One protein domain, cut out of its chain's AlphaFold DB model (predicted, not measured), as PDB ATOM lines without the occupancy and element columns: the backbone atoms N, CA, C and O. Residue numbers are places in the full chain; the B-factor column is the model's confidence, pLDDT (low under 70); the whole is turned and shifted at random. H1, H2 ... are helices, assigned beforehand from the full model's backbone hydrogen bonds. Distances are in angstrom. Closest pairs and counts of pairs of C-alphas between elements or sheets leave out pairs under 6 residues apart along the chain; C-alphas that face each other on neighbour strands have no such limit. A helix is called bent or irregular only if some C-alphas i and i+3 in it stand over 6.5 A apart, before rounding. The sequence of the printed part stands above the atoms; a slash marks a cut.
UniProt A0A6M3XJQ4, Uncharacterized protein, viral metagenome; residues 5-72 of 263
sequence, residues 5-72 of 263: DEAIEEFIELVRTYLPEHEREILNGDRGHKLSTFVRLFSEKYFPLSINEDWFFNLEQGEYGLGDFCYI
ATOM      1  N   ASP A   5     134.813 135.045 108.207       78.38
ATOM      2  CA  ASP A   5     133.582 135.551 108.816       78.38
ATOM      3  C   ASP A   5     133.506 137.085 108.713       78.38
ATOM      4  O   ASP A   5     132.473 137.613 108.301       78.38
ATOM      5  N   GLU A   6     134.616 137.794 108.945       83.12
ATOM      6  CA  GLU A   6     134.702 139.254 108.759       83.12
ATOM      7  C   GLU A   6     134.442 139.651 107.294       83.12
ATOM      8  O   GLU A   6     133.692 140.583 107.016       83.12
ATOM      9  N   ALA A   7     134.976 138.891 106.332       84.62
ATOM     10  CA  ALA A   7     134.726 139.120 104.906       84.62
ATOM     11  C   ALA A   7     133.241 138.975 104.518       84.62
ATOM     12  O   ALA A   7     132.781 139.602 103.565       84.62
ATOM     13  N   ILE A   8     132.486 138.125 105.221       87.12
ATOM     14  CA  ILE A   8     131.042 137.986 105.001       87.12
ATOM     15  C   ILE A   8     130.297 139.184 105.588       87.12
ATOM     16  O   ILE A   8     129.360 139.662 104.953       87.12
ATOM     17  N   GLU A   9     130.690 139.656 106.773       90.94
ATOM     18  CA  GLU A   9     130.091 140.838 107.402       90.94
ATOM     19  C   GLU A   9     130.298 142.089 106.539       90.94
ATOM     20  O   GLU A   9     129.318 142.752 106.200       90.94
ATOM     21  N   GLU A  10     131.524 142.337 106.073       93.06
ATOM     22  CA  GLU A  10     131.837 143.454 105.169       93.06
ATOM     23  C   GLU A  10     131.045 143.368 103.854       93.06
ATOM     24  O   GLU A  10     130.463 144.350 103.391       93.06
ATOM     25  N   PHE A  11     130.921 142.168 103.274       94.31
ATOM     26  CA  PHE A  11     130.122 141.989 102.062       94.31
ATOM     27  C   PHE A  11     128.634 142.281 102.292       94.31
ATOM     28  O   PHE A  11     127.973 142.856 101.429       94.31
ATOM     29  N   ILE A  12     128.085 141.896 103.447       95.44
ATOM     30  CA  ILE A  12     126.699 142.222 103.803       95.44
ATOM     31  C   ILE A  12     126.518 143.741 103.897       95.44
ATOM     32  O   ILE A  12     125.507 144.257 103.419       95.44
ATOM     33  N   GLU A  13     127.484 144.463 104.458       95.88
ATOM     34  CA  GLU A  13     127.427 145.924 104.529       95.88
ATOM     35  C   GLU A  13     127.525 146.573 103.140       95.88
ATOM     36  O   GLU A  13     126.752 147.490 102.848       95.88
ATOM     37  N   LEU A  14     128.340 146.041 102.220       96.12
ATOM     38  CA  LEU A  14     128.326 146.469 100.811       96.12
ATOM     39  C   LEU A  14     126.953 146.259 100.160       96.12
ATOM     40  O   LEU A  14     126.425 147.161  99.506       96.12
ATOM     41  N   VAL A  15     126.342 145.089 100.367       97.50
ATOM     42  CA  VAL A  15     124.995 144.780  99.860       97.50
ATOM     43  C   VAL A  15     123.972 145.782 100.386       97.50
ATOM     44  O   VAL A  15     123.186 146.316  99.607       97.50
ATOM     45  N   ARG A  16     123.989 146.075 101.688       97.44
ATOM     46  CA  ARG A  16     123.054 147.021 102.315       97.44
ATOM     47  C   ARG A  16     123.267 148.460 101.875       97.44
ATOM     48  O   ARG A  16     122.298 149.210 101.798       97.44
ATOM     49  N   THR A  17     124.508 148.831 101.588       97.50
ATOM     50  CA  THR A  17     124.864 150.181 101.147       97.50
ATOM     51  C   THR A  17     124.393 150.428  99.714       97.50
ATOM     52  O   THR A  17     123.709 151.414  99.448       97.50
ATOM     53  N   TYR A  18     124.695 149.513  98.786       97.94
ATOM     54  CA  TYR A  18     124.494 149.761  97.351       97.94
ATOM     55  C   TYR A  18     123.229 149.111  96.767       97.94
ATOM     56  O   TYR A  18     122.629 149.638  95.824       97.94
ATOM     57  N   LEU A  19     122.792 147.973  97.313       98.00
ATOM     58  CA  LEU A  19     121.676 147.174  96.788       98.00
ATOM     59  C   LEU A  19     120.741 146.641  97.900       98.00
ATOM     60  O   LEU A  19     120.401 145.450  97.889       98.00
ATOM     61  N   PRO A  20     120.288 147.478  98.860       97.88
ATOM     62  CA  PRO A  20     119.466 147.013  99.982       97.88
ATOM     63  C   PRO A  20     118.165 146.332  99.531       97.88
ATOM     64  O   PRO A  20     117.696 145.380 100.154       97.88
ATOM     65  N   GLU A  21     117.590 146.771  98.412       98.00
ATOM     66  CA  GLU A  21     116.389 146.189  97.814       98.00
ATOM     67  C   GLU A  21     116.576 144.736  97.333       98.00
ATOM     68  O   GLU A  21     115.595 143.993  97.234       98.00
ATOM     69  N   HIS A  22     117.824 144.309  97.099       97.31
ATOM     70  CA  HIS A  22     118.187 142.973  96.624       97.31
ATOM     71  C   HIS A  22     118.901 142.117  97.683       97.31
ATOM     72  O   HIS A  22     119.334 141.010  97.365       97.31
ATOM     73  N   GLU A  23     118.982 142.554  98.950       97.31
ATOM     74  CA  GLU A  23     119.761 141.864  99.999       97.31
ATOM     75  C   GLU A  23     119.440 140.365 100.084       97.31
ATOM     76  O   GLU A  23     120.330 139.516 100.053       97.31
ATOM     77  N   ARG A  24     118.152 140.009 100.109       95.81
ATOM     78  CA  ARG A  24     117.729 138.603 100.196       95.81
ATOM     79  C   ARG A  24     118.094 137.789  98.952       95.81
ATOM     80  O   ARG A  24     118.339 136.594  99.074       95.81
ATOM     81  N   GLU A  25     118.045 138.401  97.772       96.44
ATOM     82  CA  GLU A  25     118.400 137.743  96.509       96.44
ATOM     83  C   GLU A  25     119.899 137.461  96.478       96.44
ATOM     84  O   GLU A  25     120.301 136.319  96.279       96.44
ATOM     85  N   ILE A  26     120.705 138.482  96.775       95.25
ATOM     86  CA  ILE A  26     122.162 138.403  96.745       95.25
ATOM     87  C   ILE A  26     122.675 137.414  97.790       95.25
ATOM     88  O   ILE A  26     123.493 136.562  97.467       95.25
ATOM     89  N   LEU A  27     122.187 137.472  99.034       94.69
ATOM     90  CA  LEU A  27     122.706 136.643 100.130       94.69
ATOM     91  C   LEU A  27     122.259 135.170 100.075       94.69
ATOM     92  O   LEU A  27     122.697 134.368 100.909       94.69
ATOM     93  N   ASN A  28     121.420 134.788  99.111       92.50
ATOM     94  CA  ASN A  28     120.887 133.436  98.984       92.50
ATOM     95  C   ASN A  28     121.738 132.561  98.051       92.50
ATOM     96  O   ASN A  28     121.479 132.494  96.859       92.50
ATOM     97  N   GLY A  29     122.711 131.831  98.593       85.06
ATOM     98  CA  GLY A  29     123.530 130.892  97.821       85.06
ATOM     99  C   GLY A  29     124.915 130.687  98.424       85.06
ATOM    100  O   GLY A  29     125.186 131.112  99.551       85.06
ATOM    101  N   ASP A  30     125.795 130.028  97.670       86.38
ATOM    102  CA  ASP A  30     127.223 129.981  97.987       86.38
ATOM    103  C   ASP A  30     127.923 131.319  97.672       86.38
ATOM    104  O   ASP A  30     127.304 132.286  97.225       86.38
ATOM    105  N   ARG A  31     129.228 131.403  97.956       82.56
ATOM    106  CA  ARG A  31     130.012 132.637  97.778       82.56
ATOM    107  C   ARG A  31     130.070 133.104  96.320       82.56
ATOM    108  O   ARG A  31     129.921 134.298  96.081       82.56
ATOM    109  N   GLY A  32     130.247 132.188  95.369       82.44
ATOM    110  CA  GLY A  32     130.300 132.527  93.945       82.44
ATOM    111  C   GLY A  32     128.956 133.056  93.448       82.44
ATOM    112  O   GLY A  32     128.897 134.063  92.737       82.44
ATOM    113  N   HIS A  33     127.856 132.448  93.898       86.88
ATOM    114  CA  HIS A  33     126.510 132.926  93.593       86.88
ATOM    115  C   HIS A  33     126.235 134.319  94.176       86.88
ATOM    116  O   HIS A  33     125.706 135.179  93.474       86.88
ATOM    117  N   LYS A  34     126.631 134.559  95.434       90.69
ATOM    118  CA  LYS A  34     126.502 135.871  96.089       90.69
ATOM    119  C   LYS A  34     127.217 136.962  95.302       90.69
ATOM    120  O   LYS A  34     126.605 137.971  94.960       90.69
ATOM    121  N   LEU A  35     128.490 136.734  94.982       89.62
ATOM    122  CA  LEU A  35     129.299 137.716  94.272       89.62
ATOM    123  C   LEU A  35     128.772 137.963  92.855       89.62
ATOM    124  O   LEU A  35     128.525 139.106  92.495       89.62
ATOM    125  N   SER A  36     128.533 136.911  92.070       89.31
ATOM    126  CA  SER A  36     128.017 137.063  90.699       89.31
ATOM    127  C   SER A  36     126.661 137.778  90.654       89.31
ATOM    128  O   SER A  36     126.430 138.613  89.779       89.31
ATOM    129  N   THR A  37     125.782 137.513  91.625       93.75
ATOM    130  CA  THR A  37     124.485 138.196  91.741       93.75
ATOM    131  C   THR A  37     124.652 139.664  92.125       93.75
ATOM    132  O   THR A  37     124.023 140.515  91.497       93.75
ATOM    133  N   PHE A  38     125.525 139.976  93.093       95.19
ATOM    134  CA  PHE A  38     125.860 141.360  93.448       95.19
ATOM    135  C   PHE A  38     126.418 142.118  92.245       95.19
ATOM    136  O   PHE A  38     125.910 143.180  91.911       95.19
ATOM    137  N   VAL A  39     127.411 141.553  91.558       94.12
ATOM    138  CA  VAL A  39     128.092 142.175  90.414       94.12
ATOM    139  C   VAL A  39     127.113 142.517  89.308       94.12
ATOM    140  O   VAL A  39     127.110 143.648  88.824       94.12
ATOM    141  N   ARG A  40     126.250 141.564  88.943       95.12
ATOM    142  CA  ARG A  40     125.218 141.775  87.928       95.12
ATOM    143  C   ARG A  40     124.284 142.922  88.317       95.12
ATOM    144  O   ARG A  40     124.120 143.851  87.537       95.12
ATOM    145  N   LEU A  41     123.695 142.871  89.512       97.62
ATOM    146  CA  LEU A  41     122.726 143.875  89.969       97.62
ATOM    147  C   LEU A  41     123.365 145.253  90.183       97.62
ATOM    148  O   LEU A  41     122.750 146.272  89.880       97.62
ATOM    149  N   PHE A  42     124.608 145.292  90.662       97.50
ATOM    150  CA  PHE A  42     125.377 146.523  90.801       97.50
ATOM    151  C   PHE A  42     125.620 147.144  89.427       97.50
ATOM    152  O   PHE A  42     125.338 148.321  89.229       97.50
ATOM    153  N   SER A  43     126.058 146.333  88.463       96.25
ATOM    154  CA  SER A  43     126.363 146.780  87.100       96.25
ATOM    155  C   SER A  43     125.121 147.234  86.330       96.25
ATOM    156  O   SER A  43     125.216 148.098  85.467       96.25
ATOM    157  N   GLU A  44     123.945 146.684  86.650       96.38
ATOM    158  CA  GLU A  44     122.657 147.143  86.111       96.38
ATOM    159  C   GLU A  44     122.245 148.528  86.648       96.38
ATOM    160  O   GLU A  44     121.522 149.254  85.965       96.38
ATOM    161  N   LYS A  45     122.671 148.889  87.866       97.38
ATOM    162  CA  LYS A  45     122.259 150.120  88.563       97.38
ATOM    163  C   LYS A  45     123.281 151.256  88.473       97.38
ATOM    164  O   LYS A  45     122.877 152.416  88.426       97.38
ATOM    165  N   TYR A  46     124.565 150.920  88.491       97.00
ATOM    166  CA  TYR A  46     125.687 151.851  88.569       97.00
ATOM    167  C   TYR A  46     126.519 151.765  87.280       97.00
ATOM    168  O   TYR A  46     126.082 152.235  86.232       97.00
ATOM    169  N   PHE A  47     127.684 151.125  87.334       95.44
ATOM    170  CA  PHE A  47     128.581 150.886  86.203       95.44
ATOM    171  C   PHE A  47     129.128 149.447  86.271       95.44
ATOM    172  O   PHE A  47     129.093 148.832  87.343       95.44
ATOM    173  N   PRO A  48     129.639 148.886  85.159       94.56
ATOM    174  CA  PRO A  48     130.199 147.542  85.144       94.56
ATOM    175  C   PRO A  48     131.423 147.407  86.039       94.56
ATOM    176  O   PRO A  48     132.393 148.151  85.904       94.56
ATOM    177  N   LEU A  49     131.396 146.398  86.901       92.56
ATOM    178  CA  LEU A  49     132.562 146.007  87.682       92.56
ATOM    179  C   LEU A  49     133.515 145.154  86.834       92.56
ATOM    180  O   LEU A  49     133.075 144.213  86.167       92.56
ATOM    181  N   SER A  50     134.817 145.447  86.892       86.19
ATOM    182  CA  SER A  50     135.849 144.683  86.181       86.19
ATOM    183  C   SER A  50     136.232 143.429  86.954       86.19
ATOM    184  O   SER A  50     137.246 143.361  87.645       86.19
ATOM    185  N   ILE A  51     135.357 142.430  86.883       80.62
ATOM    186  CA  ILE A  51     135.618 141.102  87.434       80.62
ATOM    187  C   ILE A  51     135.735 140.138  86.264       80.62
ATOM    188  O   ILE A  51     134.746 139.823  85.602       80.62
ATOM    189  N   ASN A  52     136.961 139.699  85.991       67.56
ATOM    190  CA  ASN A  52     137.257 138.748  84.926       67.56
ATOM    191  C   ASN A  52     137.116 137.291  85.406       67.56
ATOM    192  O   ASN A  52     136.916 137.008  86.590       67.56
ATOM    193  N   GLU A  53     137.198 136.346  84.465       64.25
ATOM    194  CA  GLU A  53     137.141 134.910  84.773       64.25
ATOM    195  C   GLU A  53     138.267 134.485  85.722       64.25
ATOM    196  O   GLU A  53     138.037 133.628  86.570       64.25
ATOM    197  N   ASP A  54     139.434 135.133  85.649       63.72
ATOM    198  CA  ASP A  54     140.558 134.870  86.550       63.72
ATOM    199  C   ASP A  54     140.219 135.243  87.998       63.72
ATOM    200  O   ASP A  54     140.541 134.496  88.915       63.72
ATOM    201  N   TRP A  55     139.490 136.336  88.229       66.62
ATOM    202  CA  TRP A  55     138.983 136.699  89.552       66.62
ATOM    203  C   TRP A  55     138.070 135.610  90.126       66.62
ATOM    204  O   TRP A  55     138.243 135.195  91.272       66.62
ATOM    205  N   PHE A  56     137.120 135.105  89.330       63.44
ATOM    206  CA  PHE A  56     136.226 134.020  89.750       63.44
ATOM    207  C   PHE A  56     136.970 132.694  89.943       63.44
ATOM    208  O   PHE A  56     136.737 131.996  90.928       63.44
ATOM    209  N   PHE A  57     137.897 132.368  89.046       58.22
ATOM    210  CA  PHE A  57     138.730 131.174  89.135       58.22
ATOM    211  C   PHE A  57     139.603 131.203  90.392       58.22
ATOM    212  O   PHE A  57     139.654 130.234  91.148       58.22
ATOM    213  N   ASN A  58     140.223 132.342  90.682       62.84
ATOM    214  CA  ASN A  58     141.058 132.508  91.861       62.84
ATOM    215  C   ASN A  58     140.234 132.570  93.161       62.84
ATOM    216  O   ASN A  58     140.730 132.145  94.205       62.84
ATOM    217  N   LEU A  59     138.972 133.019  93.108       62.19
ATOM    218  CA  LEU A  59     138.007 132.888  94.209       62.19
ATOM    219  C   LEU A  59     137.682 131.427  94.529       62.19
ATOM    220  O   LEU A  59     137.577 131.057  95.700       62.19
ATOM    221  N   GLU A  60     137.544 130.583  93.506       60.31
ATOM    222  CA  GLU A  60     137.326 129.142  93.676       60.31
ATOM    223  C   GLU A  60     138.578 128.415  94.197       60.31
ATOM    224  O   GLU A  60     138.453 127.470  94.979       60.31
ATOM    225  N   GLN A  61     139.778 128.875  93.819       62.47
ATOM    226  CA  GLN A  61     141.062 128.347  94.308       62.47
ATOM    227  C   GLN A  61     141.474 128.905  95.686       62.47
ATOM    228  O   GLN A  61     142.390 128.373  96.314       62.47
ATOM    229  N   GLY A  62     140.788 129.941  96.186       60.50
ATOM    230  CA  GLY A  62     141.082 130.589  97.469       60.50
ATOM    231  C   GLY A  62     142.292 131.531  97.448       60.50
ATOM    232  O   GLY A  62     142.818 131.847  98.514       60.50
ATOM    233  N   GLU A  63     142.735 131.957  96.264       58.38
ATOM    234  CA  GLU A  63     143.831 132.920  96.072       58.38
ATOM    235  C   GLU A  63     143.351 134.373  96.170       58.38
ATOM    236  O   GLU A  63     144.059 135.210  96.723       58.38
ATOM    237  N   TYR A  64     142.126 134.644  95.710       63.06
ATOM    238  CA  TYR A  64     141.389 135.871  96.015       63.06
ATOM    239  C   TYR A  64     140.170 135.510  96.858       63.06
ATOM    240  O   TYR A  64     139.539 134.476  96.660       63.06
ATOM    241  N   GLY A  65     139.853 136.325  97.855       70.25
ATOM    242  CA  GLY A  65     138.730 136.107  98.754       70.25
ATOM    243  C   GLY A  65     137.625 137.134  98.560       70.25
ATOM    244  O   GLY A  65     137.830 138.225  98.038       70.25
ATOM    245  N   LEU A  66     136.448 136.826  99.112       78.25
ATOM    246  CA  LEU A  66     135.392 137.822  99.325       78.25
ATOM    247  C   LEU A  66     135.930 139.059 100.070       78.25
ATOM    248  O   LEU A  66     135.466 140.164  99.830       78.25
ATOM    249  N   GLY A  67     136.940 138.878 100.929       81.50
ATOM    250  CA  GLY A  67     137.607 139.973 101.625       81.50
ATOM    251  C   GLY A  67     138.346 140.933 100.692       81.50
ATOM    252  O   GLY A  67     138.256 142.135 100.900       81.50
ATOM    253  N   ASP A  68     139.012 140.443  99.642       82.00
ATOM    254  CA  ASP A  68     139.692 141.315  98.672       82.00
ATOM    255  C   ASP A  68     138.669 142.116  97.868       82.00
ATOM    256  O   ASP A  68     138.826 143.323  97.708       82.00
ATOM    257  N   PHE A  69     137.561 141.475  97.473       87.44
ATOM    258  CA  PHE A  69     136.426 142.172  96.864       87.44
ATOM    259  C   PHE A  69     135.864 143.264  97.775       87.44
ATOM    260  O   PHE A  69     135.446 144.300  97.283       87.44
ATOM    261  N   CYS A  70     135.842 143.057  99.093       89.00
ATOM    262  CA  CYS A  70     135.304 144.052 100.018       89.00
ATOM    263  C   CYS A  70     136.225 145.260 100.224       89.00
ATOM    264  O   CYS A  70     135.746 146.320 100.617       89.00
ATOM    265  N   TYR A  71     137.524 145.131  99.944       84.50
ATOM    266  CA  TYR A  71     138.467 146.248 100.035       84.50
ATOM    267  C   TYR A  71     138.712 146.950  98.717       84.50
ATOM    268  O   TYR A  71     138.949 148.152  98.718       84.50
ATOM    269  N   ILE A  72     138.671 146.211  97.615       86.56
ATOM    270  CA  ILE A  72     139.002 146.718  96.293       86.56
ATOM    271  C   ILE A  72     137.709 146.863  95.513       86.56
ATOM    272  O   ILE A  72     136.997 145.884  95.308       86.56
TER     273      ILE A  72
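What this domain is: This is residues 5 to 72 of the 263 residues of an uncharacterized protein of viral metagenome (UniProt A0A6M3XJQ4). The two long helices H3 and H1 run the same way, nearly side by side, with the short H2 packed on both along one side and the short H5 packed on H1 on the other. H4 lies out beyond H5, reached from the last residue of H3 by residues 46 to 52. The printed part has 68 residues with five named helices, H1 to H5 in order, and no named strand: all helix. It is compact, with a radius of gyration of the C-alphas of 11.2 A, and spans 31 by 26 by 21 A.

Where its parts are: Find C-alpha 31 at (130.012, 132.637, 97.778); from there H3, residues 31 to 45, runs 21.2 A. H1, residues 5 to 18, starts at (133.582, 135.551, 108.816) and runs 20.4 A. H2 is residues 20 to 26, H4 residues 53 to 61, and H5 residues 66 to 71, ending at (138.467, 146.248, 100.035). H2 is irregular: C-alphas 21 and 24 are 8.1 A apart.

How they stand to each other: Look first at H3: its residues 33 to 38 alone touch H2, closest at the C-alphas of Ile 26 and Lys 34, 5.1 A, a helical hairpin at 36 degrees, only just steep. H1 is close to H3 but not clearly touching, at a shallow tilt of 19 degrees; the closest C-alphas are Val 15 and Phe 38, 7.3 A. H1 touches H2 with residues 12 to 16 alone, closest at the C-alphas of Val 15 and Glu 23, 6.0 A. H1 touches H5 at a steep tilt of 58 degrees, closest at the C-alphas of Ala 7 and Gly 67, 4.4 A. H3 and H4, also a helical hairpin, only just touch, with 3 pairs of C-alphas within 8 A, the closest Gly 32 and Phe 56, 7.4 A. H1 and H4 are apart. In H1, H3, H4 and H5 every O i to N i+4 pair is within hydrogen-bond range; in H2 1 of 3 is, beside 3 of 4 O i to N i+3 pairs.

The domain as a whole: The C-alphas farthest apart, Glu 21 and Gln 61, are 30.6 A apart. The printed part has no cut, and no link is long. Residues 52 to 64 have pLDDT under 70.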